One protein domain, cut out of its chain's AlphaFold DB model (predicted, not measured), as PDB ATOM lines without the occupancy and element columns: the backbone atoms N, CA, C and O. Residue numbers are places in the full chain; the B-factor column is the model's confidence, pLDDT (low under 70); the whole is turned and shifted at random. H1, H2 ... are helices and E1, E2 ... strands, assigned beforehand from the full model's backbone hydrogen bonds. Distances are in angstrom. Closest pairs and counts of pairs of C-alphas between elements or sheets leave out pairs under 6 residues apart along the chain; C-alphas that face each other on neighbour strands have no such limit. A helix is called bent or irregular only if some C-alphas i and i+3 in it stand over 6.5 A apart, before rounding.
ATOM      1  N   PRO A   4     -38.057  29.887  19.477       97.56
ATOM      2  CA  PRO A   4     -37.061  30.856  19.941       97.56
ATOM      3  C   PRO A   4     -37.359  31.407  21.338       97.56
ATOM      4  O   PRO A   4     -38.524  31.567  21.719       97.56
ATOM      5  N   PHE A   5     -36.309  31.755  22.083       98.56
ATOM      6  CA  PHE A   5     -36.427  32.280  23.443       98.56
ATOM      7  C   PHE A   5     -37.296  33.531  23.506       98.56
ATOM      8  O   PHE A   5     -38.191  33.572  24.340       98.56
ATOM      9  N   GLY A   6     -37.119  34.495  22.597       98.44
ATOM     10  CA  GLY A   6     -37.921  35.724  22.593       98.44
ATOM     11  C   GLY A   6     -39.431  35.467  22.502       98.44
ATOM     12  O   GLY A   6     -40.223  36.100  23.198       98.44
ATOM     13  N   THR A   7     -39.845  34.450  21.738       98.38
ATOM     14  CA  THR A   7     -41.257  34.035  21.656       98.38
ATOM     15  C   THR A   7     -41.740  33.409  22.965       98.38
ATOM     16  O   THR A   7     -42.822  33.743  23.446       98.38
ATOM     17  N   ARG A   8     -40.933  32.529  23.572       98.38
ATOM     18  CA  ARG A   8     -41.258  31.897  24.862       98.38
ATOM     19  C   ARG A   8     -41.309  32.923  25.994       98.38
ATOM     20  O   ARG A   8     -42.227  32.878  26.805       98.38
ATOM     21  N   LEU A   9     -40.368  33.865  26.013       98.69
ATOM     22  CA  LEU A   9     -40.310  34.961  26.973       98.69
ATOM     23  C   LEU A   9     -41.535  35.858  26.849       98.69
ATOM     24  O   LEU A   9     -42.192  36.105  27.855       98.69
ATOM     25  N   ARG A  10     -41.897  36.277  25.629       98.44
ATOM     26  CA  ARG A  10     -43.107  37.076  25.411       98.44
ATOM     27  C   ARG A  10     -44.349  36.372  25.959       98.44
ATOM     28  O   ARG A  10     -45.095  36.979  26.719       98.44
ATOM     29  N   ALA A  11     -44.527  35.091  25.635       98.38
ATOM     30  CA  ALA A  11     -45.657  34.307  26.124       98.38
ATOM     31  C   ALA A  11     -45.665  34.176  27.661       98.38
ATOM     32  O   ALA A  11     -46.714  34.322  28.289       98.38
ATOM     33  N   ALA A  12     -44.504  33.944  28.280       98.38
ATOM     34  CA  ALA A  12     -44.381  33.868  29.733       98.38
ATOM     35  C   ALA A  12     -44.701  35.215  30.406       98.38
ATOM     36  O   ALA A  12     -45.413  35.237  31.408       98.38
ATOM     37  N   MET A  13     -44.235  36.331  29.840       98.38
ATOM     38  CA  MET A  13     -44.523  37.679  30.341       98.38
ATOM     39  C   MET A  13     -46.001  38.050  30.196       98.38
ATOM     40  O   MET A  13     -46.562  38.651  31.109       98.38
ATOM     41  N   ASP A  14     -46.644  37.672  29.089       98.25
ATOM     42  CA  ASP A  14     -48.081  37.891  28.888       98.25
ATOM     43  C   ASP A  14     -48.924  37.122  29.917       98.25
ATOM     44  O   ASP A  14     -49.936  37.630  30.395       98.25
ATOM     45  N   ALA A  15     -48.496  35.911  30.287       98.25
ATOM     46  CA  ALA A  15     -49.219  35.061  31.227       98.25
ATOM     47  C   ALA A  15     -48.933  35.378  32.708       98.25
ATOM     48  O   ALA A  15     -49.825  35.256  33.544       98.25
ATOM     49  N   ARG A  16     -47.687  35.729  33.048       98.12
ATOM     50  CA  ARG A  16     -47.181  35.790  34.437       98.12
ATOM     51  C   ARG A  16     -46.587  37.149  34.824       98.12
ATOM     52  O   ARG A  16     -46.101  37.323  35.939       98.12
ATOM     53  N   GLY A  17     -46.634  38.121  33.918       98.06
ATOM     54  CA  GLY A  17     -46.044  39.443  34.093       98.06
ATOM     55  C   GLY A  17     -44.534  39.486  33.812       98.06
ATOM     56  O   GLY A  17     -43.870  38.453  33.719       98.06
ATOM     57  N   PRO A  18     -43.958  40.694  33.690       96.69
ATOM     58  CA  PRO A  18     -42.568  40.897  33.275       96.69
ATOM     59  C   PRO A  18     -41.537  40.689  34.397       96.69
ATOM     60  O   PRO A  18     -40.356  40.969  34.203       96.69
ATOM     61  N   LEU A  19     -41.963  40.259  35.589       97.06
ATOM     62  CA  LEU A  19     -41.074  40.141  36.739       97.06
ATOM     63  C   LEU A  19     -40.042  39.024  36.519       97.06
ATOM     64  O   LEU A  19     -40.390  37.856  36.341       97.06
ATOM     65  N   CYS A  20     -38.769  39.406  36.600       98.06
ATOM     66  CA  CYS A  20     -37.623  38.511  36.667       98.06
ATOM     67  C   CYS A  20     -37.100  38.497  38.107       98.06
ATOM     68  O   CYS A  20     -36.647  39.528  38.609       98.06
ATOM     69  N   VAL A  21     -37.192  37.354  38.791       98.62
ATOM     70  CA  VAL A  21     -36.779  37.239  40.199       98.62
ATOM     71  C   VAL A  21     -35.365  36.679  40.291       98.62
ATOM     72  O   VAL A  21     -35.091  35.585  39.800       98.62
ATOM     73  N   GLY A  22     -34.467  37.419  40.942       98.19
ATOM     74  CA  GLY A  22     -33.110  36.961  41.240       98.19
ATOM     75  C   GLY A  22     -33.075  35.919  42.360       98.19
ATOM     76  O   GLY A  22     -33.794  36.057  43.351       98.19
ATOM     77  N   ILE A  23     -32.223  34.902  42.219       98.38
ATOM     78  CA  ILE A  23     -31.932  33.929  43.284       98.38
ATOM     79  C   ILE A  23     -30.466  34.093  43.677       98.38
ATOM     80  O   ILE A  23     -29.570  33.464  43.107       98.38
ATOM     81  N   ASP A  24     -30.244  34.977  44.649       97.44
ATOM     82  CA  ASP A  24     -28.922  35.510  44.977       97.44
ATOM     83  C   ASP A  24     -28.598  35.259  46.471       97.44
ATOM     84  O   ASP A  24     -28.670  36.192  47.275       97.44
ATOM     85  N   PRO A  25     -28.274  34.009  46.878       96.31
ATOM     86  CA  PRO A  25     -28.059  33.585  48.273       96.31
ATOM     87  C   PRO A  25     -26.724  34.090  48.861       96.31
ATOM     88  O   PRO A  25     -25.835  33.326  49.258       96.31
ATOM     89  N   HIS A  26     -26.560  35.408  48.890       95.38
ATOM     90  CA  HIS A  26     -25.433  36.082  49.514       95.38
ATOM     91  C   HIS A  26     -25.532  36.024  51.044       95.38
ATOM     92  O   HIS A  26     -26.621  35.912  51.606       95.38
ATOM     93  N   THR A  27     -24.385  36.098  51.723       96.75
ATOM     94  CA  THR A  27     -24.261  35.837  53.167       96.75
ATOM     95  C   THR A  27     -25.251  36.626  54.029       96.75
ATOM     96  O   THR A  27     -25.862  36.040  54.919       96.75
ATOM     97  N   SER A  28     -25.468  37.922  53.765       97.06
ATOM     98  CA  SER A  28     -26.429  38.715  54.549       97.06
ATOM     99  C   SER A  28     -27.872  38.264  54.340       97.06
ATOM    100  O   SER A  28     -28.604  38.155  55.312       97.06
ATOM    101  N   LEU A  29     -28.270  37.914  53.115       97.25
ATOM    102  CA  LEU A  29     -29.632  37.449  52.849       97.25
ATOM    103  C   LEU A  29     -29.915  36.079  53.476       97.25
ATOM    104  O   LEU A  29     -31.015  35.846  53.970       97.25
ATOM    105  N   LEU A  30     -28.921  35.186  53.500       98.25
ATOM    106  CA  LEU A  30     -29.026  33.933  54.250       98.25
ATOM    107  C   LEU A  30     -29.219  34.213  55.748       98.25
ATOM    108  O   LEU A  30     -30.119  33.636  56.358       98.25
ATOM    109  N   ALA A  31     -28.440  35.137  56.317       98.00
ATOM    110  CA  ALA A  31     -28.566  35.532  57.718       98.00
ATOM    111  C   ALA A  31     -29.937  36.159  58.032       98.00
ATOM    112  O   ALA A  31     -30.553  35.791  59.033       98.00
ATOM    113  N   ASP A  32     -30.456  37.022  57.154       98.00
ATOM    114  CA  ASP A  32     -31.783  37.640  57.286       98.00
ATOM    115  C   ASP A  32     -32.912  36.593  57.288       98.00
ATOM    116  O   ASP A  32     -33.948  36.780  57.925       98.00
ATOM    117  N   TRP A  33     -32.707  35.461  56.607       98.06
ATOM    118  CA  TRP A  33     -33.629  34.320  56.585       98.06
ATOM    119  C   TRP A  33     -33.398  33.332  57.742       98.06
ATOM    120  O   TRP A  33     -34.075  32.304  57.824       98.06
ATOM    121  N   GLY A  34     -32.441  33.611  58.632       98.38
ATOM    122  CA  GLY A  34     -32.054  32.718  59.724       98.38
ATOM    123  C   GLY A  34     -31.384  31.425  59.247       98.38
ATOM    124  O   GLY A  34     -31.480  30.396  59.916       98.38
ATOM    125  N   LEU A  35     -30.745  31.451  58.076       98.50
ATOM    126  CA  LEU A  35     -30.050  30.319  57.471       98.50
ATOM    127  C   LEU A  35     -28.538  30.420  57.698       98.50
ATOM    128  O   LEU A  35     -27.969  31.509  57.761       98.50
ATOM    129  N   GLY A  36     -27.879  29.264  57.806       98.38
ATOM    130  CA  GLY A  36     -26.420  29.195  57.878       98.38
ATOM    131  C   GLY A  36     -25.763  29.582  56.552       98.38
ATOM    132  O   GLY A  36     -26.312  29.323  55.481       98.38
ATOM    133  N   ASP A  37     -24.564  30.164  56.614       98.31
ATOM    134  CA  ASP A  37     -23.739  30.423  55.427       98.31
ATOM    135  C   ASP A  37     -22.973  29.155  54.995       98.31
ATOM    136  O   ASP A  37     -21.745  29.079  55.024       98.31
ATOM    137  N   ASP A  38     -23.730  28.111  54.663       98.50
ATOM    138  CA  ASP A  38     -23.246  26.796  54.256       98.50
ATOM    139  C   ASP A  38     -24.112  26.207  53.123       98.50
ATOM    140  O   ASP A  38     -25.088  26.805  52.666       98.50
ATOM    141  N   VAL A  39     -23.761  25.008  52.646       98.69
ATOM    142  CA  VAL A  39     -24.503  24.334  51.563       98.69
ATOM    143  C   VAL A  39     -25.961  24.042  51.951       98.69
ATOM    144  O   VAL A  39     -26.828  24.042  51.080       98.69
ATOM    145  N   ALA A  40     -26.253  23.792  53.231       98.75
ATOM    146  CA  ALA A  40     -27.615  23.504  53.674       98.75
ATOM    147  C   ALA A  40     -28.476  24.776  53.672       98.75
ATOM    148  O   ALA A  40     -29.624  24.737  53.227       98.75
ATOM    149  N   GLY A  41     -27.914  25.908  54.103       98.69
ATOM    150  CA  GLY A  41     -28.546  27.219  53.976       98.69
ATOM    151  C   GLY A  41     -28.755  27.623  52.518       98.69
ATOM    152  O   GLY A  41     -29.865  28.013  52.157       98.69
ATOM    153  N   LEU A  42     -27.745  27.430  51.661       98.75
ATOM    154  CA  LEU A  42     -27.844  27.635  50.212       98.75
ATOM    155  C   LEU A  42     -29.006  26.838  49.599       98.75
ATOM    156  O   LEU A  42     -29.826  27.398  48.866       98.75
ATOM    157  N   GLU A  43     -29.076  25.533  49.883       98.81
ATOM    158  CA  GLU A  43     -30.121  24.653  49.354       98.81
ATOM    159  C   GLU A  43     -31.504  25.056  49.861       98.81
ATOM    160  O   GLU A  43     -32.441  25.159  49.069       98.81
ATOM    161  N   ARG A  44     -31.630  25.340  51.162       98.81
ATOM    162  CA  ARG A  44     -32.904  25.740  51.761       98.81
ATOM    163  C   ARG A  44     -33.416  27.056  51.192       98.81
ATOM    164  O   ARG A  44     -34.591  27.126  50.837       98.81
ATOM    165  N   PHE A  45     -32.557  28.067  51.082       98.81
ATOM    166  CA  PHE A  45     -32.906  29.344  50.463       98.81
ATOM    167  C   PHE A  45     -33.381  29.129  49.024       98.81
ATOM    168  O   PHE A  45     -34.491  29.516  48.665       98.81
ATOM    169  N   THR A  46     -32.560  28.446  48.223       98.81
ATOM    170  CA  THR A  46     -32.803  28.263  46.788       98.81
ATOM    171  C   THR A  46     -34.113  27.524  46.525       98.81
ATOM    172  O   THR A  46     -34.939  28.019  45.763       98.81
ATOM    173  N   ARG A  47     -34.340  26.381  47.190       98.62
ATOM    174  CA  ARG A  47     -35.589  25.614  47.047       98.62
ATOM    175  C   ARG A  47     -36.803  26.434  47.457       98.62
ATOM    176  O   ARG A  47     -37.769  26.481  46.716       98.62
ATOM    177  N   THR A  48     -36.721  27.148  48.581       98.69
ATOM    178  CA  THR A  48     -37.838  27.977  49.064       98.69
ATOM    179  C   THR A  48     -38.247  29.033  48.032       98.69
ATOM    180  O   THR A  48     -39.438  29.259  47.828       98.69
ATOM    181  N   VAL A  49     -37.282  29.666  47.355       98.69
ATOM    182  CA  VAL A  49     -37.565  30.641  46.289       98.69
ATOM    183  C   VAL A  49     -38.193  29.965  45.067       98.69
ATOM    184  O   VAL A  49     -39.194  30.464  44.550       98.69
ATOM    185  N   VAL A  50     -37.638  28.835  44.616       98.81
ATOM    186  CA  VAL A  50     -38.156  28.081  43.460       98.81
ATOM    187  C   VAL A  50     -39.584  27.597  43.726       98.81
ATOM    188  O   VAL A  50     -40.478  27.926  42.948       98.81
ATOM    189  N   ASP A  51     -39.822  26.921  44.850       98.56
ATOM    190  CA  ASP A  51     -41.130  26.377  45.241       98.56
ATOM    191  C   ASP A  51     -42.200  27.474  45.338       98.56
ATOM    192  O   ASP A  51     -43.354  27.280  44.955       98.56
ATOM    193  N   ALA A  52     -41.829  28.655  45.841       98.44
ATOM    194  CA  ALA A  52     -42.770  29.755  46.009       98.44
ATOM    195  C   ALA A  52     -43.124  30.467  44.691       98.44
ATOM    196  O   ALA A  52     -44.227  31.013  44.578       98.44
ATOM    197  N   LEU A  53     -42.198  30.524  43.725       98.56
ATOM    198  CA  LEU A  53     -42.276  31.479  42.612       98.56
ATOM    199  C   LEU A  53     -42.260  30.861  41.212       98.56
ATOM    200  O   LEU A  53     -42.767  31.509  40.299       98.56
ATOM    201  N   ALA A  54     -41.736  29.650  41.006       98.25
ATOM    202  CA  ALA A  54     -41.510  29.116  39.658       98.25
ATOM    203  C   ALA A  54     -42.799  28.927  38.827       98.25
ATOM    204  O   ALA A  54     -42.782  29.058  37.605       98.25
ATOM    205  N   GLU A  55     -43.949  28.712  39.469       98.06
ATOM    206  CA  GLU A  55     -45.251  28.668  38.782       98.06
ATOM    207  C   GLU A  55     -45.871  30.060  38.553       98.06
ATOM    208  O   GLU A  55     -46.819  30.206  37.781       98.06
ATOM    209  N   ARG A  56     -45.354  31.096  39.228       98.12
ATOM    210  CA  ARG A  56     -45.982  32.425  39.335       98.12
ATOM    211  C   ARG A  56     -45.287  33.512  38.530       98.12
ATOM    212  O   ARG A  56     -45.938  34.493  38.194       98.12
ATOM    213  N   VAL A  57     -43.993  33.368  38.250       98.62
ATOM    214  CA  VAL A  57     -43.204  34.375  37.523       98.62
ATOM    215  C   VAL A  57     -42.772  33.869  36.152       98.62
ATOM    216  O   VAL A  57     -42.729  32.661  35.901       98.62
ATOM    217  N   ALA A  58     -42.475  34.802  35.249       98.25
ATOM    218  CA  ALA A  58     -41.985  34.472  33.916       98.25
ATOM    219  C   ALA A  58     -40.540  33.958  33.957       98.25
ATOM    220  O   ALA A  58     -40.221  32.985  33.274       98.25
ATOM    221  N   VAL A  59     -39.679  34.604  34.756       98.81
ATOM    222  CA  VAL A  59     -38.238  34.331  34.772       98.81
ATOM    223  C   VAL A  59     -37.704  34.208  36.198       98.81
ATOM    224  O   VAL A  59     -37.943  35.077  37.040       98.81
ATOM    225  N   LEU A  60     -36.921  33.157  36.439       98.88
ATOM    226  CA  LEU A  60     -36.021  33.040  37.583       98.88
ATOM    227  C   LEU A  60     -34.576  33.229  37.115       98.88
ATOM    228  O   LEU A  60     -34.156  32.657  36.108       98.88
ATOM    229  N   LYS A  61     -33.812  34.044  37.843       98.88
ATOM    230  CA  LYS A  61     -32.449  34.435  37.483       98.88
ATOM    231  C   LYS A  61     -31.453  34.107  38.599       98.88
ATOM    232  O   LYS A  61     -31.103  35.008  39.366       98.88
ATOM    233  N   PRO A  62     -30.993  32.851  38.727       98.69
ATOM    234  CA  PRO A  62     -29.940  32.526  39.683       98.69
ATOM    235  C   PRO A  62     -28.617  33.208  39.309       98.69
ATOM    236  O   PRO A  62     -28.224  33.233  38.140       98.69
ATOM    237  N   GLN A  63     -27.917  33.750  40.309       98.50
ATOM    238  CA  GLN A  63     -26.578  34.326  40.152       98.50
ATOM    239  C   GLN A  63     -25.507  33.282  40.487       98.50
ATOM    240  O   GLN A  63     -25.318  32.923  41.652       98.50
ATOM    241  N   SER A  64     -24.791  32.806  39.462       98.44
ATOM    242  CA  SER A  64     -23.928  31.621  39.562       98.44
ATOM    243  C   SER A  64     -22.828  31.759  40.619       98.44
ATOM    244  O   SER A  64     -22.528  30.790  41.317       98.44
ATOM    245  N   ALA A  65     -22.295  32.969  40.825       98.38
ATOM    246  CA  ALA A  65     -21.222  33.231  41.783       98.38
ATOM    247  C   ALA A  65     -21.567  32.798  43.223       98.38
ATOM    248  O   ALA A  65     -20.710  32.282  43.945       98.38
ATOM    249  N   PHE A  66     -22.829  32.951  43.647       98.56
ATOM    250  CA  PHE A  66     -23.252  32.581  45.003       98.56
ATOM    251  C   PHE A  66     -23.369  31.070  45.220       98.56
ATOM    252  O   PHE A  66     -23.363  30.627  46.367       98.56
ATOM    253  N   TYR A  67     -23.416  30.292  44.139       98.69
ATOM    254  CA  TYR A  67     -23.356  28.832  44.163       98.69
ATOM    255  C   TYR A  67     -21.908  28.350  44.027       98.69
ATOM    256  O   TYR A  67     -21.464  27.498  44.792       98.69
ATOM    257  N   GLU A  68     -21.142  28.944  43.107       98.56
ATOM    258  CA  GLU A  68     -19.742  28.599  42.821       98.56
ATOM    259  C   GLU A  68     -18.839  28.670  44.060       98.56
ATOM    260  O   GLU A  68     -17.976  27.810  44.241       98.56
ATOM    261  N   ARG A  69     -19.070  29.631  44.965       98.12
ATOM    262  CA  ARG A  69     -18.289  29.767  46.210       98.12
ATOM    263  C   ARG A  69     -18.368  28.553  47.146       98.12
ATOM    264  O   ARG A  69     -17.514  28.401  48.011       98.12
ATOM    265  N   PHE A  70     -19.369  27.686  46.973       98.38
ATOM    266  CA  PHE A  70     -19.517  26.427  47.711       98.38
ATOM    267  C   PHE A  70     -18.973  25.208  46.942       98.38
ATOM    268  O   PHE A  70     -19.217  24.057  47.324       98.38
ATOM    269  N   GLY A  71     -18.244  25.440  45.848       98.56
ATOM    270  CA  GLY A  71     -17.652  24.405  45.008       98.56
ATOM    271  C   GLY A  71     -18.695  23.513  44.333       98.56
ATOM    272  O   GLY A  71     -19.835  23.913  44.095       98.56
ATOM    273  N   SER A  72     -18.318  22.263  44.054       98.56
ATOM    274  CA  SER A  72     -19.178  21.296  43.350       98.56
ATOM    275  C   SER A  72     -20.517  21.048  44.047       98.56
ATOM    276  O   SER A  72     -21.526  20.821  43.388       98.56
ATOM    277  N   ARG A  73     -20.555  21.141  45.382       98.75
ATOM    278  CA  ARG A  73     -21.793  20.998  46.156       98.75
ATOM    279  C   ARG A  73     -22.759  22.154  45.917       98.75
ATOM    280  O   ARG A  73     -23.960  21.919  45.882       98.75
ATOM    281  N   GLY A  74     -22.251  23.372  45.739       98.75
ATOM    282  CA  GLY A  74     -23.073  24.520  45.362       98.75
ATOM    283  C   GLY A  74     -23.590  24.414  43.932       98.75
ATOM    284  O   GLY A  74     -24.770  24.661  43.694       98.75
ATOM    285  N   ILE A  75     -22.749  23.951  43.003       98.75
ATOM    286  CA  ILE A  75     -23.173  23.677  41.621       98.75
ATOM    287  C   ILE A  75     -24.289  22.627  41.582       98.75
ATOM    288  O   ILE A  75     -25.292  22.851  40.919       98.75
ATOM    289  N   ALA A  76     -24.200  21.555  42.373       98.81
ATOM    290  CA  ALA A  76     -25.272  20.559  42.461       98.81
ATOM    291  C   ALA A  76     -26.607  21.141  42.977       98.81
ATOM    292  O   ALA A  76     -27.679  20.674  42.592       98.81
ATOM    293  N   VAL A  77     -26.578  22.159  43.849       98.88
ATOM    294  CA  VAL A  77     -27.797  22.887  44.248       98.88
ATOM    295  C   VAL A  77     -28.336  23.719  43.083       98.88
ATOM    296  O   VAL A  77     -29.545  23.726  42.858       98.88
ATOM    297  N   LEU A  78     -27.456  24.384  42.330       98.81
ATOM    298  CA  LEU A  78     -27.835  25.172  41.158       98.81
ATOM    299  C   LEU A  78     -28.475  24.304  40.065       98.81
ATOM    300  O   LEU A  78     -29.528  24.667  39.556       98.81
ATOM    301  N   GLU A  79     -27.895  23.143  39.753       98.81
ATOM    302  CA  GLU A  79     -28.442  22.171  38.792       98.81
ATOM    303  C   GLU A  79     -29.880  21.771  39.147       98.81
ATOM    304  O   GLU A  79     -30.776  21.819  38.303       98.81
ATOM    305  N   ARG A  80     -30.129  21.449  40.425       98.75
ATOM    306  CA  ARG A  80     -31.479  21.127  40.912       98.75
ATOM    307  C   ARG A  80     -32.435  22.308  40.771       98.75
ATOM    308  O   ARG A  80     -33.542  22.132  40.282       98.75
ATOM    309  N   ALA A  81     -31.994  23.512  41.133       98.75
ATOM    310  CA  ALA A  81     -32.813  24.716  41.023       98.75
ATOM    311  C   ALA A  81     -33.218  25.023  39.574       98.75
ATOM    312  O   ALA A  81     -34.369  25.369  39.321       98.75
ATOM    313  N   VAL A  82     -32.286  24.870  38.627       98.75
ATOM    314  CA  VAL A  82     -32.544  25.036  37.190       98.75
ATOM    315  C   VAL A  82     -33.570  24.006  36.712       98.75
ATOM    316  O   VAL A  82     -34.535  24.372  36.040       98.75
ATOM    317  N   ALA A  83     -33.391  22.733  37.077       98.62
ATOM    318  CA  ALA A  83     -34.307  21.662  36.697       98.62
ATOM    319  C   ALA A  83     -35.725  21.885  37.253       98.62
ATOM    320  O   ALA A  83     -36.691  21.860  36.486       98.62
ATOM    321  N   ASP A  84     -35.843  22.166  38.552       98.75
ATOM    322  CA  ASP A  84     -37.121  22.353  39.243       98.75
ATOM    323  C   ASP A  84     -37.862  23.601  38.721       98.75
ATOM    324  O   ASP A  84     -39.056  23.542  38.420       98.75
ATOM    325  N   ALA A  85     -37.150  24.716  38.507       98.69
ATOM    326  CA  ALA A  85     -37.725  25.944  37.952       98.69
ATOM    327  C   ALA A  85     -38.316  25.733  36.550       98.69
ATOM    328  O   ALA A  85     -39.447  26.148  36.275       98.69
ATOM    329  N   ARG A  86     -37.566  25.056  35.670       98.12
ATOM    330  CA  ARG A  86     -38.011  24.763  34.302       98.12
ATOM    331  C   ARG A  86     -39.162  23.763  34.284       98.12
ATOM    332  O   ARG A  86     -40.084  23.929  33.488       98.12
ATOM    333  N   ALA A  87     -39.151  22.765  35.169       98.19
ATOM    334  CA  ALA A  87     -40.246  21.806  35.308       98.19
ATOM    335  C   ALA A  87     -41.567  22.477  35.735       98.19
ATOM    336  O   ALA A  87     -42.626  22.105  35.235       98.19
ATOM    337  N   ALA A  88     -41.505  23.512  36.580       98.19
ATOM    338  CA  ALA A  88     -42.649  24.353  36.962       98.19
ATOM    339  C   ALA A  88     -43.039  25.412  35.895       98.19
ATOM    340  O   ALA A  88     -44.015  26.161  36.035       98.19
ATOM    341  N   GLY A  89     -42.289  25.485  34.792       97.25
ATOM    342  CA  GLY A  89     -42.578  26.333  33.637       97.25
ATOM    343  C   GLY A  89     -42.054  27.769  33.720       97.25
ATOM    344  O   GLY A  89     -42.388  28.561  32.840       97.25
ATOM    345  N   ALA A  90     -41.260  28.129  34.736       98.50
ATOM    346  CA  ALA A  90     -40.487  29.371  34.690       98.50
ATOM    347  C   ALA A  90     -39.337  29.234  33.686       98.50
ATOM    348  O   ALA A  90     -38.703  28.183  33.584       98.50
ATOM    349  N   LEU A  91     -39.031  30.318  32.976       98.81
ATOM    350  CA  LEU A  91     -37.803  30.404  32.196       98.81
ATOM    351  C   LEU A  91     -36.629  30.679  33.134       98.81
ATOM    352  O   LEU A  91     -36.737  31.494  34.053       98.81
ATOM    353  N   VAL A  92     -35.490  30.040  32.886       98.88
ATOM    354  CA  VAL A  92     -34.271  30.266  33.669       98.88
ATOM    355  C   VAL A  92     -33.285  31.131  32.893       98.88
ATOM    356  O   VAL A  92     -32.821  30.749  31.821       98.88
ATOM    357  N   LEU A  93     -32.929  32.283  33.463       98.88
ATOM    358  CA  LEU A  93     -31.830  33.130  32.999       98.88
ATOM    359  C   LEU A  93     -30.616  32.916  33.908       98.88
ATOM    360  O   LEU A  93     -30.575  33.425  35.024       98.88
ATOM    361  N   MET A  94     -29.604  32.194  33.441       98.81
ATOM    362  CA  MET A  94     -28.375  32.021  34.209       98.81
ATOM    363  C   MET A  94     -27.552  33.307  34.196       98.81
ATOM    364  O   MET A  94     -27.013  33.711  33.162       98.81
ATOM    365  N   ASP A  95     -27.405  33.946  35.354       98.69
ATOM    366  CA  ASP A  95     -26.594  35.147  35.469       98.69
ATOM    367  C   ASP A  95     -25.136  34.796  35.802       98.69
ATOM    368  O   ASP A  95     -24.735  34.821  36.964       98.69
ATOM    369  N   ALA A  96     -24.358  34.457  34.769       98.12
ATOM    370  CA  ALA A  96     -22.967  33.996  34.871       98.12
ATOM    371  C   ALA A  96     -21.925  34.968  34.280       98.12
ATOM    372  O   ALA A  96     -20.726  34.802  34.520       98.12
ATOM    373  N   LYS A  97     -22.358  35.962  33.488       98.00
ATOM    374  CA  LYS A  97     -21.531  37.018  32.867       98.00
ATOM    375  C   LYS A  97     -20.270  36.491  32.165       98.00
ATOM    376  O   LYS A  97     -19.227  37.142  32.185       98.00
ATOM    377  N   ARG A  98     -20.350  35.304  31.551       98.25
ATOM    378  CA  ARG A  98     -19.196  34.666  30.895       98.25
ATOM    379  C   ARG A  98     -18.747  35.474  29.682       98.25
ATOM    380  O   ARG A  98     -19.567  36.067  28.989       98.25
ATOM    381  N   GLY A  99     -17.451  35.485  29.414       97.38
ATOM    382  CA  GLY A  99     -16.874  36.138  28.245       97.38
ATOM    383  C   GLY A  99     -15.495  35.561  27.992       97.38
ATOM    384  O   GLY A  99     -14.649  35.584  28.880       97.38
ATOM    385  N   ASP A 100     -15.301  34.993  26.809       98.31
ATOM    386  CA  ASP A 100     -14.048  34.381  26.381       98.31
ATOM    387  C   ASP A 100     -14.004  34.348  24.844       98.31
ATOM    388  O   ASP A 100     -14.899  34.869  24.180       98.31
ATOM    389  N   ILE A 101     -12.981  33.728  24.263       97.25
ATOM    390  CA  ILE A 101     -12.814  33.582  22.815       97.25
ATOM    391  C   ILE A 101     -12.900  32.117  22.375       97.25
ATOM    392  O   ILE A 101     -12.614  31.189  23.134       97.25
ATOM    393  N   GLY A 102     -13.258  31.911  21.104       96.56
ATOM    394  CA  GLY A 102     -13.095  30.636  20.399       96.56
ATOM    395  C   GLY A 102     -13.619  29.417  21.166       96.56
ATOM    396  O   GLY A 102     -14.775  29.379  21.589       96.56
ATOM    397  N   SER A 103     -12.763  28.407  21.338       98.00
ATOM    398  CA  SER A 103     -13.125  27.142  21.989       98.00
ATOM    399  C   SER A 103     -13.490  27.289  23.466       98.00
ATOM    400  O   SER A 103     -14.304  26.513  23.959       98.00
ATOM    401  N   THR A 104     -12.947  28.281  24.178       98.38
ATOM    402  CA  THR A 104     -13.305  28.502  25.586       98.38
ATOM    403  C   THR A 104     -14.707  29.091  25.705       98.38
ATOM    404  O   THR A 104     -15.501  28.636  26.529       98.38
ATOM    405  N   MET A 105     -15.077  30.021  24.815       98.62
ATOM    406  CA  MET A 105     -16.458  30.509  24.749       98.62
ATOM    407  C   MET A 105     -17.429  29.382  24.367       98.62
ATOM    408  O   MET A 105     -18.529  29.308  24.911       98.62
ATOM    409  N   ALA A 106     -17.011  28.463  23.490       98.50
ATOM    410  CA  ALA A 106     -17.794  27.274  23.159       98.50
ATOM    411  C   ALA A 106     -17.979  26.330  24.363       98.50
ATOM    412  O   ALA A 106     -19.066  25.786  24.543       98.50
ATOM    413  N   ALA A 107     -16.965  26.171  25.222       98.44
ATOM    414  CA  ALA A 107     -17.086  25.384  26.450       98.44
ATOM    415  C   ALA A 107     -18.088  26.010  27.437       98.44
ATOM    416  O   ALA A 107     -18.942  25.303  27.974       98.44
ATOM    417  N   TYR A 108     -18.060  27.338  27.618       98.38
ATOM    418  CA  TYR A 108     -19.091  28.030  28.400       98.38
ATOM    419  C   TYR A 108     -20.482  27.878  27.780       98.38
ATOM    420  O   TYR A 108     -21.445  27.633  28.501       98.38
ATOM    421  N   ALA A 109     -20.598  27.985  26.455       98.12
ATOM    422  CA  ALA A 109     -21.862  27.768  25.766       98.12
ATOM    423  C   ALA A 109     -22.396  26.348  26.002       98.12
ATOM    424  O   ALA A 109     -23.555  26.194  26.363       98.12
ATOM    425  N   SER A 110     -21.553  25.318  25.890       97.94
ATOM    426  CA  SER A 110     -21.946  23.930  26.162       97.94
ATOM    427  C   SER A 110     -22.436  23.732  27.600       97.94
ATOM    428  O   SER A 110     -23.439  23.059  27.804       97.94
ATOM    429  N   ALA A 111     -21.806  24.368  28.592       97.81
ATOM    430  CA  ALA A 111     -22.219  24.223  29.987       97.81
ATOM    431  C   ALA A 111     -23.655  24.718  30.258       97.81
ATOM    432  O   ALA A 111     -24.355  24.124  31.074       97.81
ATOM    433  N   TYR A 112     -24.093  25.789  29.587       98.31
ATOM    434  CA  TYR A 112     -25.351  26.478  29.911       98.31
ATOM    435  C   TYR A 112     -26.416  26.443  28.806       98.31
ATOM    436  O   TYR A 112     -27.579  26.717  29.088       98.31
ATOM    437  N   LEU A 113     -26.044  26.139  27.561       98.38
ATOM    438  CA  LEU A 113     -26.915  26.203  26.378       98.38
ATOM    439  C   LEU A 113     -27.041  24.859  25.644       98.38
ATOM    440  O   LEU A 113     -27.758  24.792  24.650       98.38
ATOM    441  N   ASP A 114     -26.392  23.791  26.119       97.44
ATOM    442  CA  ASP A 114     -26.651  22.426  25.644       97.44
ATOM    443  C   ASP A 114     -27.882  21.845  26.363       97.44
ATOM    444  O   ASP A 114     -27.812  21.656  27.577       97.44
ATOM    445  N   PRO A 115     -28.990  21.519  25.665       95.75
ATOM    446  CA  PRO A 115     -30.190  20.940  26.277       95.75
ATOM    447  C   PRO A 115     -29.969  19.637  27.055       95.75
ATOM    448  O   PRO A 115     -30.827  19.270  27.858       95.75
ATOM    449  N   ALA A 116     -28.862  18.926  26.814       95.81
ATOM    450  CA  ALA A 116     -28.486  17.728  27.562       95.81
ATOM    451  C   ALA A 116     -27.721  18.031  28.866       95.81
ATOM    452  O   ALA A 116     -27.541  17.135  29.692       95.81
ATOM    453  N   GLY A 117     -27.255  19.268  29.056       96.06
ATOM    454  CA  GLY A 117     -26.465  19.684  30.212       96.06
ATOM    455  C   GLY A 117     -27.312  19.918  31.472       96.06
ATOM    456  O   GLY A 117     -28.436  20.417  31.384       96.06
ATOM    457  N   PRO A 118     -26.777  19.637  32.675       96.94
ATOM    458  CA  PRO A 118     -27.517  19.794  33.931       96.94
ATOM    459  C   PRO A 118     -27.754  21.265  34.316       96.94
ATOM    460  O   PRO A 118     -28.632  21.564  35.121       96.94
ATOM    461  N   LEU A 119     -26.991  22.189  33.723       97.81
ATOM    462  CA  LEU A 119     -27.145  23.636  33.884       97.81
ATOM    463  C   LEU A 119     -27.821  24.298  32.674       97.81
ATOM    464  O   LEU A 119     -27.784  25.529  32.556       97.81
ATOM    465  N   PHE A 120     -28.443  23.514  31.784       98.44
ATOM    466  CA  PHE A 120     -29.151  24.063  30.632       98.44
ATOM    467  C   PHE A 120     -30.195  25.092  31.064       98.44
ATOM    468  O   PHE A 120     -31.159  24.779  31.767       98.44
ATOM    469  N   SER A 121     -29.999  26.321  30.604       98.50
ATOM    470  CA  SER A 121     -30.809  27.479  30.949       98.50
ATOM    471  C   SER A 121     -31.454  28.055  29.695       98.50
ATOM    472  O   SER A 121     -30.905  27.988  28.596       98.50
ATOM    473  N   ASP A 122     -32.636  28.647  29.853       98.75
ATOM    474  CA  ASP A 122     -33.367  29.247  28.737       98.75
ATOM    475  C   ASP A 122     -32.667  30.489  28.183       98.75
ATOM    476  O   ASP A 122     -32.865  30.816  27.013       98.75
ATOM    477  N   ALA A 123     -31.843  31.150  29.001       98.88
ATOM    478  CA  ALA A 123     -30.907  32.181  28.580       98.88
ATOM    479  C   ALA A 123     -29.687  32.291  29.518       98.88
ATOM    480  O   ALA A 123     -29.708  31.786  30.641       98.88
ATOM    481  N   ILE A 124     -28.636  32.992  29.075       98.81
ATOM    482  CA  ILE A 124     -27.418  33.277  29.860       98.81
ATOM    483  C   ILE A 124     -26.981  34.744  29.731       98.81
ATOM    484  O   ILE A 124     -27.133  35.344  28.668       98.81
ATOM    485  N   THR A 125     -26.389  35.318  30.785       98.88
ATOM    486  CA  THR A 125     -25.694  36.615  30.697       98.88
ATOM    487  C   THR A 125     -24.242  36.477  30.214       98.88
ATOM    488  O   THR A 125     -23.491  35.632  30.709       98.88
ATOM    489  N   LEU A 126     -23.811  37.338  29.283       98.75
ATOM    490  CA  LEU A 126     -22.456  37.349  28.712       98.75
ATOM    491  C   LEU A 126     -21.787  38.729  28.793       98.75
ATOM    492  O   LEU A 126     -22.447  39.760  28.680       98.75
ATOM    493  N   SER A 127     -20.460  38.746  28.932       98.19
ATOM    494  CA  SER A 127     -19.628  39.955  28.927       98.19
ATOM    495  C   SER A 127     -18.916  40.129  27.578       98.19
ATOM    496  O   SER A 127     -18.120  39.266  27.204       98.19
ATOM    497  N   PRO A 128     -19.131  41.237  26.843       97.50
ATOM    498  CA  PRO A 128     -18.558  41.445  25.512       97.50
ATOM    499  C   PRO A 128     -17.167  42.100  25.540       97.50
ATOM    500  O   PRO A 128     -16.751  42.669  24.533       97.50
ATOM    501  N   TYR A 129     -16.453  42.073  26.673       96.69
ATOM    502  CA  TYR A 129     -15.198  42.821  26.853       96.69
ATOM    503  C   TYR A 129     -14.133  42.491  25.792       96.69
ATOM    504  O   TYR A 129     -13.449  43.383  25.301       96.69
ATOM    505  N   LEU A 130     -14.049  41.229  25.361       97.00
ATOM    506  CA  LEU A 130     -13.131  40.769  24.306       97.00
ATOM    507  C   LEU A 130     -13.651  41.057  22.879       97.00
ATOM    508  O   LEU A 130     -13.150  40.511  21.898       97.00
ATOM    509  N   GLY A 131     -14.668  41.917  22.763       96.44
ATOM    510  CA  GLY A 131     -15.397  42.256  21.545       96.44
ATOM    511  C   GLY A 131     -16.658  41.412  21.372       96.44
ATOM    512  O   GLY A 131     -16.650  40.211  21.626       96.44
ATOM    513  N   PHE A 132     -17.746  42.007  20.872       97.62
ATOM    514  CA  PHE A 132     -19.027  41.303  20.682       97.62
ATOM    515  C   PHE A 132     -18.890  40.035  19.821       97.62
ATOM    516  O   PHE A 132     -19.481  39.004  20.122       97.62
ATOM    517  N   GLY A 133     -18.040  40.082  18.788       97.69
ATOM    518  CA  GLY A 133     -17.774  38.935  17.916       97.69
ATOM    519  C   GLY A 133     -17.153  37.727  18.630       97.69
ATOM    520  O   GLY A 133     -17.341  36.604  18.170       97.69
ATOM    521  N   SER A 134     -16.476  37.917  19.771       98.12
ATOM    522  CA  SER A 134     -15.944  36.802  20.576       98.12
ATOM    523  C   SER A 134     -17.047  35.891  21.128       98.12
ATOM    524  O   SER A 134     -16.824  34.697  21.309       98.12
ATOM    525  N   LEU A 135     -18.262  36.428  21.294       98.62
ATOM    526  CA  LEU A 135     -19.427  35.721  21.830       98.62
ATOM    527  C   LEU A 135     -20.120  34.818  20.803       98.62
ATOM    528  O   LEU A 135     -21.031  34.074  21.170       98.62
ATOM    529  N   ARG A 136     -19.699  34.849  19.529       98.44
ATOM    530  CA  ARG A 136     -20.314  34.093  18.425       98.44
ATOM    531  C   ARG A 136     -20.595  32.618  18.764       98.44
ATOM    532  O   ARG A 136     -21.733  32.209  18.533       98.44
ATOM    533  N   PRO A 137     -19.674  31.844  19.388       98.56
ATOM    534  CA  PRO A 137     -19.959  30.454  19.755       98.56
ATOM    535  C   PRO A 137     -21.185  30.294  20.666       98.56
ATOM    536  O   PRO A 137     -21.966  29.364  20.487       98.56
ATOM    537  N   ALA A 138     -21.392  31.213  21.614       98.56
ATOM    538  CA  ALA A 138     -22.555  31.184  22.498       98.56
ATOM    539  C   ALA A 138     -23.830  31.682  21.812       98.56
ATOM    540  O   ALA A 138     -24.894  31.105  22.023       98.56
ATOM    541  N   LEU A 139     -23.734  32.703  20.954       98.62
ATOM    542  CA  LEU A 139     -24.879  33.194  20.182       98.62
ATOM    543  C   LEU A 139     -25.421  32.118  19.221       98.62
ATOM    544  O   LEU A 139     -26.637  31.991  19.063       98.62
ATOM    545  N   ASP A 140     -24.534  31.327  18.609       98.31
ATOM    546  CA  ASP A 140     -24.897  30.209  17.728       98.31
ATOM    547  C   ASP A 140     -25.477  29.025  18.497       98.31
ATOM    548  O   ASP A 140     -26.514  28.492  18.098       98.31
ATOM    549  N   ALA A 141     -24.866  28.653  19.626       98.31
ATOM    550  CA  ALA A 141     -25.407  27.623  20.509       98.31
ATOM    551  C   ALA A 141     -26.813  27.994  21.006       98.31
ATOM    552  O   ALA A 141     -27.728  27.173  20.946       98.31
ATOM    553  N   ALA A 142     -27.017  29.254  21.410       98.44
ATOM    554  CA  ALA A 142     -28.322  29.756  21.824       98.44
ATOM    555  C   ALA A 142     -29.354  29.654  20.691       98.44
ATOM    556  O   ALA A 142     -30.448  29.132  20.905       98.44
ATOM    557  N   ARG A 143     -28.987  30.054  19.463       97.75
ATOM    558  CA  ARG A 143     -29.864  29.940  18.286       97.75
ATOM    559  C   ARG A 143     -30.271  28.492  18.022       97.75
ATOM    560  O   ARG A 143     -31.451  28.219  17.813       97.75
ATOM    561  N   ALA A 144     -29.312  27.567  18.062       97.44
ATOM    562  CA  ALA A 144     -29.558  26.144  17.839       97.44
ATOM    563  C   ALA A 144     -30.480  25.534  18.912       97.44
ATOM    564  O   ALA A 144     -31.362  24.735  18.591       97.44
ATOM    565  N   ALA A 145     -30.316  25.947  20.170       97.69
ATOM    566  CA  ALA A 145     -31.119  25.478  21.296       97.69
ATOM    567  C   ALA A 145     -32.472  26.204  21.451       97.69
ATOM    568  O   ALA A 145     -33.280  25.814  22.292       97.69
ATOM    569  N   GLY A 146     -32.740  27.263  20.675       98.06
ATOM    570  CA  GLY A 146     -33.880  28.156  20.911       98.06
ATOM    571  C   GLY A 146     -33.791  28.907  22.249       98.06
ATOM    572  O   GLY A 146     -34.820  29.270  22.822       98.06
ATOM    573  N   ALA A 147     -32.577  29.096  22.768       98.62
ATOM    574  CA  ALA A 147     -32.260  29.827  23.990       98.62
ATOM    575  C   ALA A 147     -31.918  31.299  23.691       98.62
ATOM    576  O   ALA A 147     -31.798  31.705  22.534       98.62
ATOM    577  N   GLY A 148     -31.811  32.106  24.743       98.50
ATOM    578  CA  GLY A 148     -31.486  33.527  24.668       98.50
ATOM    579  C   GLY A 148     -30.115  33.867  25.238       98.50
ATOM    580  O   GLY A 148     -29.474  33.076  25.930       98.50
ATOM    581  N   VAL A 149     -29.668  35.087  24.973       98.75
ATOM    582  CA  VAL A 149     -28.434  35.643  25.539       98.75
ATOM    583  C   VAL A 149     -28.697  37.079  25.956       98.75
ATOM    584  O   VAL A 149     -29.307  37.820  25.199       98.75
ATOM    585  N   PHE A 150     -28.196  37.483  27.121       98.81
ATOM    586  CA  PHE A 150     -28.241  38.863  27.600       98.81
ATOM    587  C   PHE A 150     -26.823  39.415  27.721       98.81
ATOM    588  O   PHE A 150     -26.037  38.948  28.545       98.81
ATOM    589  N   VAL A 151     -26.466  40.399  26.903       98.62
ATOM    590  CA  VAL A 151     -25.096  40.929  26.859       98.62
ATOM    591  C   VAL A 151     -24.983  42.191  27.709       98.62
ATOM    592  O   VAL A 151     -25.824  43.084  27.619       98.62
ATOM    593  N   LEU A 152     -23.939  42.281  28.537       97.81
ATOM    594  CA  LEU A 152     -23.647  43.488  29.315       97.81
ATOM    595  C   LEU A 152     -23.419  44.686  28.382       97.81
ATOM    596  O   LEU A 152     -22.500  44.651  27.566       97.81
ATOM    597  N   ALA A 153     -24.234  45.736  28.517       94.88
ATOM    598  CA  ALA A 153     -24.120  46.943  27.696       94.88
ATOM    599  C   ALA A 153     -23.993  48.214  28.548       94.88
ATOM    600  O   ALA A 153     -23.056  48.983  28.356       94.88
ATOM    601  N   LEU A 154     -24.913  48.403  29.499       92.12
ATOM    602  CA  LEU A 154     -24.994  49.580  30.368       92.12
ATOM    603  C   LEU A 154     -25.263  49.127  31.807       92.12
ATOM    604  O   LEU A 154     -26.412  49.000  32.213       92.12
ATOM    605  N   THR A 155     -24.237  48.807  32.588       89.19
ATOM    606  CA  THR A 155     -24.417  48.304  33.962       89.19
ATOM    607  C   THR A 155     -24.514  49.447  34.970       89.19
ATOM    608  O   THR A 155     -24.030  50.548  34.741       89.19
ATOM    609  N   SER A 156     -25.165  49.203  36.110       82.62
ATOM    610  CA  SER A 156     -25.465  50.241  37.109       82.62
ATOM    611  C   SER A 156     -24.311  50.576  38.061       82.62
ATOM    612  O   SER A 156     -24.501  51.386  38.965       82.62
ATOM    613  N   ASN A 157     -23.158  49.914  37.943       86.69
ATOM    614  CA  ASN A 157     -22.033  50.162  38.843       86.69
ATOM    615  C   ASN A 157     -21.289  51.459  38.448       86.69
ATOM    616  O   ASN A 157     -21.179  51.739  37.252       86.69
ATOM    617  N   PRO A 158     -20.747  52.228  39.415       85.12
ATOM    618  CA  PRO A 158     -20.089  53.514  39.154       85.12
ATOM    619  C   PRO A 158     -18.938  53.441  38.143       85.12
ATOM    620  O   PRO A 158     -18.746  54.353  37.343       85.12
ATOM    621  N   GLU A 159     -18.193  52.338  38.151       90.81
ATOM    622  CA  GLU A 159     -17.016  52.119  37.303       90.81
ATOM    623  C   GLU A 159     -17.398  51.761  35.858       90.81
ATOM    624  O   GLU A 159     -16.557  51.797  34.963       90.81
ATOM    625  N   GLY A 160     -18.667  51.419  35.602       89.06
ATOM    626  CA  GLY A 160     -19.140  51.010  34.280       89.06
ATOM    627  C   GLY A 160     -18.930  52.092  33.222       89.06
ATOM    628  O   GLY A 160     -18.542  51.778  32.095       89.06
ATOM    629  N   ALA A 161     -19.110  53.361  33.602       88.81
ATOM    630  CA  ALA A 161     -19.011  54.507  32.703       88.81
ATOM    631  C   ALA A 161     -17.632  54.632  32.034       88.81
ATOM    632  O   ALA A 161     -17.571  55.003  30.862       88.81
ATOM    633  N   GLU A 162     -16.544  54.271  32.726       92.81
ATOM    634  CA  GLU A 162     -15.176  54.368  32.192       92.81
ATOM    635  C   GLU A 162     -15.018  53.587  30.881       92.81
ATOM    636  O   GLU A 162     -14.442  54.085  29.915       92.81
ATOM    637  N   VAL A 163     -15.581  52.377  30.823       93.88
ATOM    638  CA  VAL A 163     -15.495  51.509  29.643       93.88
ATOM    639  C   VAL A 163     -16.704  51.697  28.731       93.88
ATOM    640  O   VAL A 163     -16.560  51.816  27.518       93.88
ATOM    641  N   GLN A 164     -17.912  51.719  29.291       94.44
ATOM    642  CA  GLN A 164     -19.156  51.653  28.517       94.44
ATOM    643  C   GLN A 164     -19.426  52.948  27.746       94.44
ATOM    644  O   GLN A 164     -19.971  52.895  26.642       94.44
ATOM    645  N   HIS A 165     -19.006  54.096  28.291       93.44
ATOM    646  CA  HIS A 165     -19.172  55.405  27.655       93.44
ATOM    647  C   HIS A 165     -17.941  55.827  26.840       93.44
ATOM    648  O   HIS A 165     -17.965  56.881  26.207       93.44
ATOM    649  N   ALA A 166     -16.878  55.012  26.809       94.38
ATOM    650  CA  ALA A 166     -15.718  55.285  25.972       94.38
ATOM    651  C   ALA A 166     -16.136  55.396  24.498       94.38
ATOM    652  O   ALA A 166     -16.866  54.550  23.973       94.38
ATOM    653  N   VAL A 167     -15.671  56.456  23.837       95.44
ATOM    654  CA  VAL A 167     -16.036  56.790  22.457       95.44
ATOM    655  C   VAL A 167     -14.991  56.219  21.502       95.44
ATOM    656  O   VAL A 167     -13.791  56.457  21.642       95.44
ATOM    657  N   ARG A 168     -15.451  55.444  20.522       93.56
ATOM    658  CA  ARG A 168     -14.631  54.867  19.452       93.56
ATOM    659  C   ARG A 168     -14.269  55.941  18.422       93.56
ATOM    660  O   ARG A 168     -14.851  57.021  18.386       93.56
ATOM    661  N   SER A 169     -13.339  55.627  17.523       95.31
ATOM    662  CA  SER A 169     -12.919  56.544  16.450       95.31
ATOM    663  C   SER A 169     -14.046  56.950  15.491       95.31
ATOM    664  O   SER A 169     -13.940  57.981  14.836       95.31
ATOM    665  N   ASP A 170     -15.123  56.163  15.418       93.69
ATOM    666  CA  ASP A 170     -16.330  56.449  14.632       93.69
ATOM    667  C   ASP A 170     -17.364  57.314  15.385       93.69
ATOM    668  O   ASP A 170     -18.467  57.530  14.886       93.69
ATOM    669  N   GLY A 171     -17.028  57.802  16.585       93.75
ATOM    670  CA  GLY A 171     -17.903  58.628  17.417       93.75
ATOM    671  C   GLY A 171     -18.954  57.846  18.209       93.75
ATOM    672  O   GLY A 171     -19.745  58.456  18.924       93.75
ATOM    673  N   THR A 172     -18.982  56.512  18.117       94.25
ATOM    674  CA  THR A 172     -19.948  55.678  18.850       94.25
ATOM    675  C   THR A 172     -19.385  55.191  20.179       94.25
ATOM    676  O   THR A 172     -18.200  54.870  20.281       94.25
ATOM    677  N   THR A 173     -20.224  55.100  21.212       95.69
ATOM    678  CA  THR A 173     -19.808  54.522  22.497       95.69
ATOM    679  C   THR A 173     -19.662  53.000  22.407       95.69
ATOM    680  O   THR A 173     -20.247  52.340  21.535       95.69
ATOM    681  N   VAL A 174     -18.889  52.415  23.325       95.69
ATOM    682  CA  VAL A 174     -18.789  50.953  23.474       95.69
ATOM    683  C   VAL A 174     -20.171  50.344  23.732       95.69
ATOM    684  O   VAL A 174     -20.547  49.387  23.053       95.69
ATOM    685  N   ALA A 175     -20.966  50.943  24.621       95.69
ATOM    686  CA  ALA A 175     -22.336  50.514  24.897       95.69
ATOM    687  C   ALA A 175     -23.226  50.536  23.641       95.69
ATOM    688  O   ALA A 175     -23.855  49.528  23.311       95.69
ATOM    689  N   ALA A 176     -23.232  51.641  22.884       95.50
ATOM    690  CA  ALA A 176     -24.009  51.744  21.646       95.50
ATOM    691  C   ALA A 176     -23.566  50.720  20.587       95.50
ATOM    692  O   ALA A 176     -24.383  50.227  19.809       95.50
ATOM    693  N   THR A 177     -22.278  50.362  20.565       96.38
ATOM    694  CA  THR A 177     -21.754  49.321  19.669       96.38
ATOM    695  C   THR A 177     -22.322  47.942  20.017       96.38
ATOM    696  O   THR A 177     -22.730  47.213  19.113       96.38
ATOM    697  N   VAL A 178     -22.409  47.599  21.307       97.62
ATOM    698  CA  VAL A 178     -23.019  46.341  21.776       97.62
ATOM    699  C   VAL A 178     -24.514  46.299  21.449       97.62
ATOM    700  O   VAL A 178     -24.983  45.320  20.874       97.62
ATOM    701  N   LEU A 179     -25.252  47.374  21.739       97.44
ATOM    702  CA  LEU A 179     -26.695  47.460  21.470       97.44
ATOM    703  C   LEU A 179     -27.016  47.333  19.976       97.44
ATOM    704  O   LEU A 179     -27.922  46.597  19.592       97.44
ATOM    705  N   ARG A 180     -26.226  47.976  19.107       97.19
ATOM    706  CA  ARG A 180     -26.372  47.840  17.651       97.19
ATOM    707  C   ARG A 180     -26.139  46.404  17.180       97.19
ATOM    708  O   ARG A 180     -26.840  45.941  16.284       97.19
ATOM    709  N   ALA A 181     -25.166  45.709  17.764       98.12
ATOM    710  CA  ALA A 181     -24.890  44.319  17.420       98.12
ATOM    711  C   ALA A 181     -26.032  43.386  17.861       98.12
ATOM    712  O   ALA A 181     -26.444  42.529  17.085       98.12
ATOM    713  N   LEU A 182     -26.608  43.608  19.048       98.50
ATOM    714  CA  LEU A 182     -27.809  42.895  19.503       98.50
ATOM    715  C   LEU A 182     -29.005  43.133  18.575       98.50
ATOM    716  O   LEU A 182     -29.656  42.177  18.163       98.50
ATOM    717  N   LYS A 183     -29.244  44.387  18.174       98.38
ATOM    718  CA  LYS A 183     -30.299  44.729  17.209       98.38
ATOM    719  C   LYS A 183     -30.144  43.971  15.892       98.38
ATOM    720  O   LYS A 183     -31.121  43.471  15.345       98.38
ATOM    721  N   ALA A 184     -28.912  43.840  15.402       98.38
ATOM    722  CA  ALA A 184     -28.631  43.051  14.207       98.38
ATOM    723  C   ALA A 184     -28.930  41.552  14.405       98.38
ATOM    724  O   ALA A 184     -29.479  40.928  13.500       98.38
ATOM    725  N   GLU A 185     -28.631  40.978  15.577       98.44
ATOM    726  CA  GLU A 185     -28.958  39.574  15.887       98.44
ATOM    727  C   GLU A 185     -30.469  39.304  15.971       98.44
ATOM    728  O   GLU A 185     -30.884  38.181  15.686       98.44
ATOM    729  N   ASN A 186     -31.277  40.310  16.327       98.50
ATOM    730  CA  ASN A 186     -32.739  40.209  16.445       98.50
ATOM    731  C   ASN A 186     -33.502  40.569  15.159       98.50
ATOM    732  O   ASN A 186     -34.727  40.457  15.120       98.50
ATOM    733  N   ALA A 187     -32.813  41.029  14.109       98.06
ATOM    734  CA  ALA A 187     -33.457  41.629  12.939       98.06
ATOM    735  C   ALA A 187     -34.430  40.680  12.211       98.06
ATOM    736  O   ALA A 187     -35.437  41.135  11.667       98.06
ATOM    737  N   ALA A 188     -34.146  39.374  12.202       96.06
ATOM    738  CA  ALA A 188     -35.002  38.381  11.556       96.06
ATOM    739  C   ALA A 188     -36.338  38.223  12.299       96.06
ATOM    740  O   ALA A 188     -37.402  38.330  11.693       96.06
ATOM    741  N   GLU A 189     -36.297  38.039  13.618       96.62
ATOM    742  CA  GLU A 189     -37.487  37.957  14.459       96.62
ATOM    743  C   GLU A 189     -38.287  39.266  14.443       96.62
ATOM    744  O   GLU A 189     -39.516  39.230  14.335       96.62
ATOM    745  N   ALA A 190     -37.596  40.408  14.464       96.69
ATOM    746  CA  ALA A 190     -38.207  41.732  14.405       96.69
ATOM    747  C   ALA A 190     -38.984  41.962  13.097       96.69
ATOM    748  O   ALA A 190     -40.101  42.479  13.126       96.69
ATOM    749  N   ALA A 191     -38.438  41.527  11.954       97.31
ATOM    750  CA  ALA A 191     -39.109  41.613  10.654       97.31
ATOM    751  C   ALA A 191     -40.425  40.814  10.604       97.31
ATOM    752  O   ALA A 191     -41.313  41.120   9.808       97.31
ATOM    753  N   GLU A 192     -40.570  39.818  11.477       96.44
ATOM    754  CA  GLU A 192     -41.779  39.011  11.637       96.44
ATOM    755  C   GLU A 192     -42.677  39.506  12.788       96.44
ATOM    756  O   GLU A 192     -43.634  38.828  13.168       96.44
ATOM    757  N   GLY A 193     -42.375  40.675  13.365       96.00
ATOM    758  CA  GLY A 193     -43.123  41.264  14.475       96.00
ATOM    759  C   GLY A 193     -42.994  40.489  15.789       96.00
ATOM    760  O   GLY A 193     -43.864  40.605  16.654       96.00
ATOM    761  N   ARG A 194     -41.944  39.673  15.945       96.50
ATOM    762  CA  ARG A 194     -41.672  38.906  17.165       96.50
ATOM    763  C   ARG A 194     -40.541  39.534  17.966       96.50
ATOM    764  O   ARG A 194     -39.627  40.134  17.414       96.50
ATOM    765  N   LEU A 195     -40.587  39.328  19.281       97.88
ATOM    766  CA  LEU A 195     -39.471  39.653  20.165       97.88
ATOM    767  C   LEU A 195     -38.265  38.763  19.824       97.88
ATOM    768  O   LEU A 195     -38.407  37.536  19.767       97.88
ATOM    769  N   GLY A 196     -37.100  39.376  19.618       98.31
ATOM    770  CA  GLY A 196     -35.835  38.680  19.411       98.31
ATOM    771  C   GLY A 196     -35.339  37.935  20.655       98.31
ATOM    772  O   GLY A 196     -35.863  38.094  21.757       98.31
ATOM    773  N   SER A 197     -34.335  37.074  20.486       98.56
ATOM    774  CA  SER A 197     -33.803  36.229  21.572       98.56
ATOM    775  C   SER A 197     -32.555  36.805  22.253       98.56
ATOM    776  O   SER A 197     -32.072  36.231  23.232       98.56
ATOM    777  N   TYR A 198     -32.029  37.923  21.750       98.56
ATOM    778  CA  TYR A 198     -30.768  38.512  22.192       98.56
ATOM    779  C   TYR A 198     -31.025  39.848  22.878       98.56
ATOM    780  O   TYR A 198     -31.416  40.821  22.241       98.56
ATOM    781  N   GLY A 199     -30.828  39.879  24.189       98.00
ATOM    782  CA  GLY A 199     -31.117  41.029  25.026       98.00
ATOM    783  C   GLY A 199     -29.892  41.778  25.527       98.00
ATOM    784  O   GLY A 199     -28.750  41.324  25.398       98.00
ATOM    785  N   ALA A 200     -30.144  42.926  26.147       97.44
ATOM    786  CA  ALA A 200     -29.125  43.741  26.800       97.44
ATOM    787  C   ALA A 200     -29.302  43.730  28.322       97.44
ATOM    788  O   ALA A 200     -30.407  43.836  28.841       97.44
ATOM    789  N   VAL A 201     -28.196  43.675  29.066       96.50
ATOM    790  CA  VAL A 201     -28.220  44.006  30.495       96.50
ATOM    791  C   VAL A 201     -28.030  45.511  30.635       96.50
ATOM    792  O   VAL A 201     -26.950  46.044  30.346       96.50
ATOM    793  N   VAL A 202     -29.098  46.170  31.087       92.75
ATOM    794  CA  VAL A 202     -29.176  47.613  31.322       92.75
ATOM    795  C   VAL A 202     -29.581  47.871  32.776       92.75
ATOM    796  O   VAL A 202     -30.550  47.303  33.275       92.75
ATOM    797  N   GLY A 203     -28.825  48.707  33.483       86.06
ATOM    798  CA  GLY A 203     -29.070  49.063  34.875       86.06
ATOM    799  C   GLY A 203     -30.348  49.886  35.051       86.06
ATOM    800  O   GLY A 203     -30.542  50.896  34.382       86.06
ATOM    801  N   ALA A 204     -31.196  49.503  36.009       76.38
ATOM    802  CA  ALA A 204     -32.493  50.150  36.249       76.38
ATOM    803  C   ALA A 204     -32.399  51.621  36.713       76.38
ATOM    804  O   ALA A 204     -33.365  52.371  36.602       76.38
ATOM    805  N   THR A 205     -31.245  52.051  37.224       69.69
ATOM    806  CA  THR A 205     -30.998  53.422  37.703       69.69
ATOM    807  C   THR A 205     -30.476  54.366  36.615       69.69
ATOM    808  O   THR A 205     -30.249  55.543  36.880       69.69
ATOM    809  N   LEU A 206     -30.302  53.882  35.381       61.75
ATOM    810  CA  LEU A 206     -29.610  54.587  34.297       61.75
ATOM    811  C   LEU A 206     -30.519  55.478  33.436       61.75
ATOM    812  O   LEU A 206     -30.178  55.766  32.290       61.75
ATOM    813  N   GLY A 207     -31.647  55.953  33.975       57.00
ATOM    814  CA  GLY A 207     -32.647  56.734  33.230       57.00
ATOM    815  C   GLY A 207     -32.090  57.943  32.453       57.00
ATOM    816  O   GLY A 207     -32.657  58.299  31.427       57.00
ATOM    817  N   GLY A 208     -30.965  58.532  32.893       59.38
ATOM    818  CA  GLY A 208     -30.214  59.557  32.146       59.38
ATOM    819  C   GLY A 208     -28.988  59.038  31.379       59.38
ATOM    820  O   GLY A 208     -28.686  59.531  30.294       59.38
ATOM    821  N   ALA A 209     -28.314  58.002  31.885       61.12
ATOM    822  CA  ALA A 209     -27.050  57.511  31.332       61.12
ATOM    823  C   ALA A 209     -27.197  56.855  29.947       61.12
ATOM    824  O   ALA A 209     -26.279  56.933  29.139       61.12
ATOM    825  N   ALA A 210     -28.357  56.267  29.624       62.12
ATOM    826  CA  ALA A 210     -28.619  55.791  28.260       62.12
ATOM    827  C   ALA A 210     -28.621  56.949  27.240       62.12
ATOM    828  O   ALA A 210     -28.067  56.820  26.147       62.12
ATOM    829  N   GLY A 211     -29.181  58.103  27.620       62.00
ATOM    830  CA  GLY A 211     -29.149  59.320  26.808       62.00
ATOM    831  C   GLY A 211     -27.740  59.907  26.689       62.00
ATOM    832  O   GLY A 211     -27.319  60.267  25.593       62.00
ATOM    833  N   GLU A 212     -26.983  59.937  27.789       62.97
ATOM    834  CA  GLU A 212     -25.590  60.416  27.813       62.97
ATOM    835  C   GLU A 212     -24.640  59.529  26.995       62.97
ATOM    836  O   GLU A 212     -23.734  60.032  26.333       62.97
TER     837      GLU A 212
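This is residues 4 to 212 of the 222 residues of the protein "Orotidine 5'-phosphate decarboxylase" of Streptomyces sp. SID8361 (UniProt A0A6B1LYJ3). Six parallel strands form a curled sheet like part of a barrel, open between E1 and E6, with helices H3, H5, H6, H7 and H9 wrapped round its outside. H1 crosses the end where the strands begin. The printed part has 209 residues, in the order H1 E1 H2 H3 E2 H4 H5 E3 H6 E4 H7 E5 H8 H9 H10 E6 H11, and the class is mixed. The sheet's order is E1 E2 E3 E4 E5 E6. The whole is compact, with a radius of gyration of the C-alphas of 17.4 A and spans of 52 by 37 by 35 A.

Find C-alpha 5 at (-36.427, 32.280, 23.443), where H1 begins, residues 5 to 16. Next come E1, 20 to 23, H2, 27 to 32, H3, 39 to 53, 21.1 A long, E2, 59 to 62, and H4, 65 to 68. H5, 71 to 87, is 24.7 A long; E3, 91 to 98, starts at (-37.803, 30.404, 32.196) and is 19.1 A long. Read on to H6, 102 to 113, E4, 123 to 126, H7, 132 to 145, 19.9 A, and E5, 148 to 154, 18.2 A. H8, 160 to 164, H9, 174 to 185, H10, 187 to 191, E6, 198 to 202, and H11, 209 to 212, follow, ending at (-25.590, 60.416, 27.813).

Look across the strongly twisted sheet: N 21 and O 59 are 3.0 A apart, N 93 and O 60 2.9 A, N 94 and O 123 2.8 A, N 126 and O 150 2.8 A, N 201 and O 151 2.8 A. Strand-helix-strand units, parallel neighbours joined through helices, run from E1 to E5 with right-handed crossovers, and another joins E5 to E6. In two layers, a sheet with helices on one face, H3, H5, H6, H7 and H9 run along the strands; C-alphas 153 and 175 of E5 and H9 are closest at 4.9 A. H1 runs across, at a height over the sheet of 9.0 A. H3 and H5 touch at a shallow tilt of 13 degrees, C-alphas 43 and 77 being closest at 5.9 A. H6 touches H7, C-alphas 109 and 138 being closest at 4.8 A. H2 only just touches H3, with 3 pairs of C-alphas within 8 A; H4 touches H5; H8 only grazes the sheet; H9 and H10 meet only through their link; H11 touches no helix. H7 is irregular, C-alphas 134 and 137 being 7.6 A apart, with 7 of 10 O i to N i+4 pairs within hydrogen-bond range; H4 and H11 are too short for such a pair, and in the other helices every pair is within range.

The C-alphas of Gly 34 and Asp 170, the two farthest apart, are 53.3 A apart. The printed part has no cut and no long link. Look for low pLDDT, under 70, at residues 205 to 212.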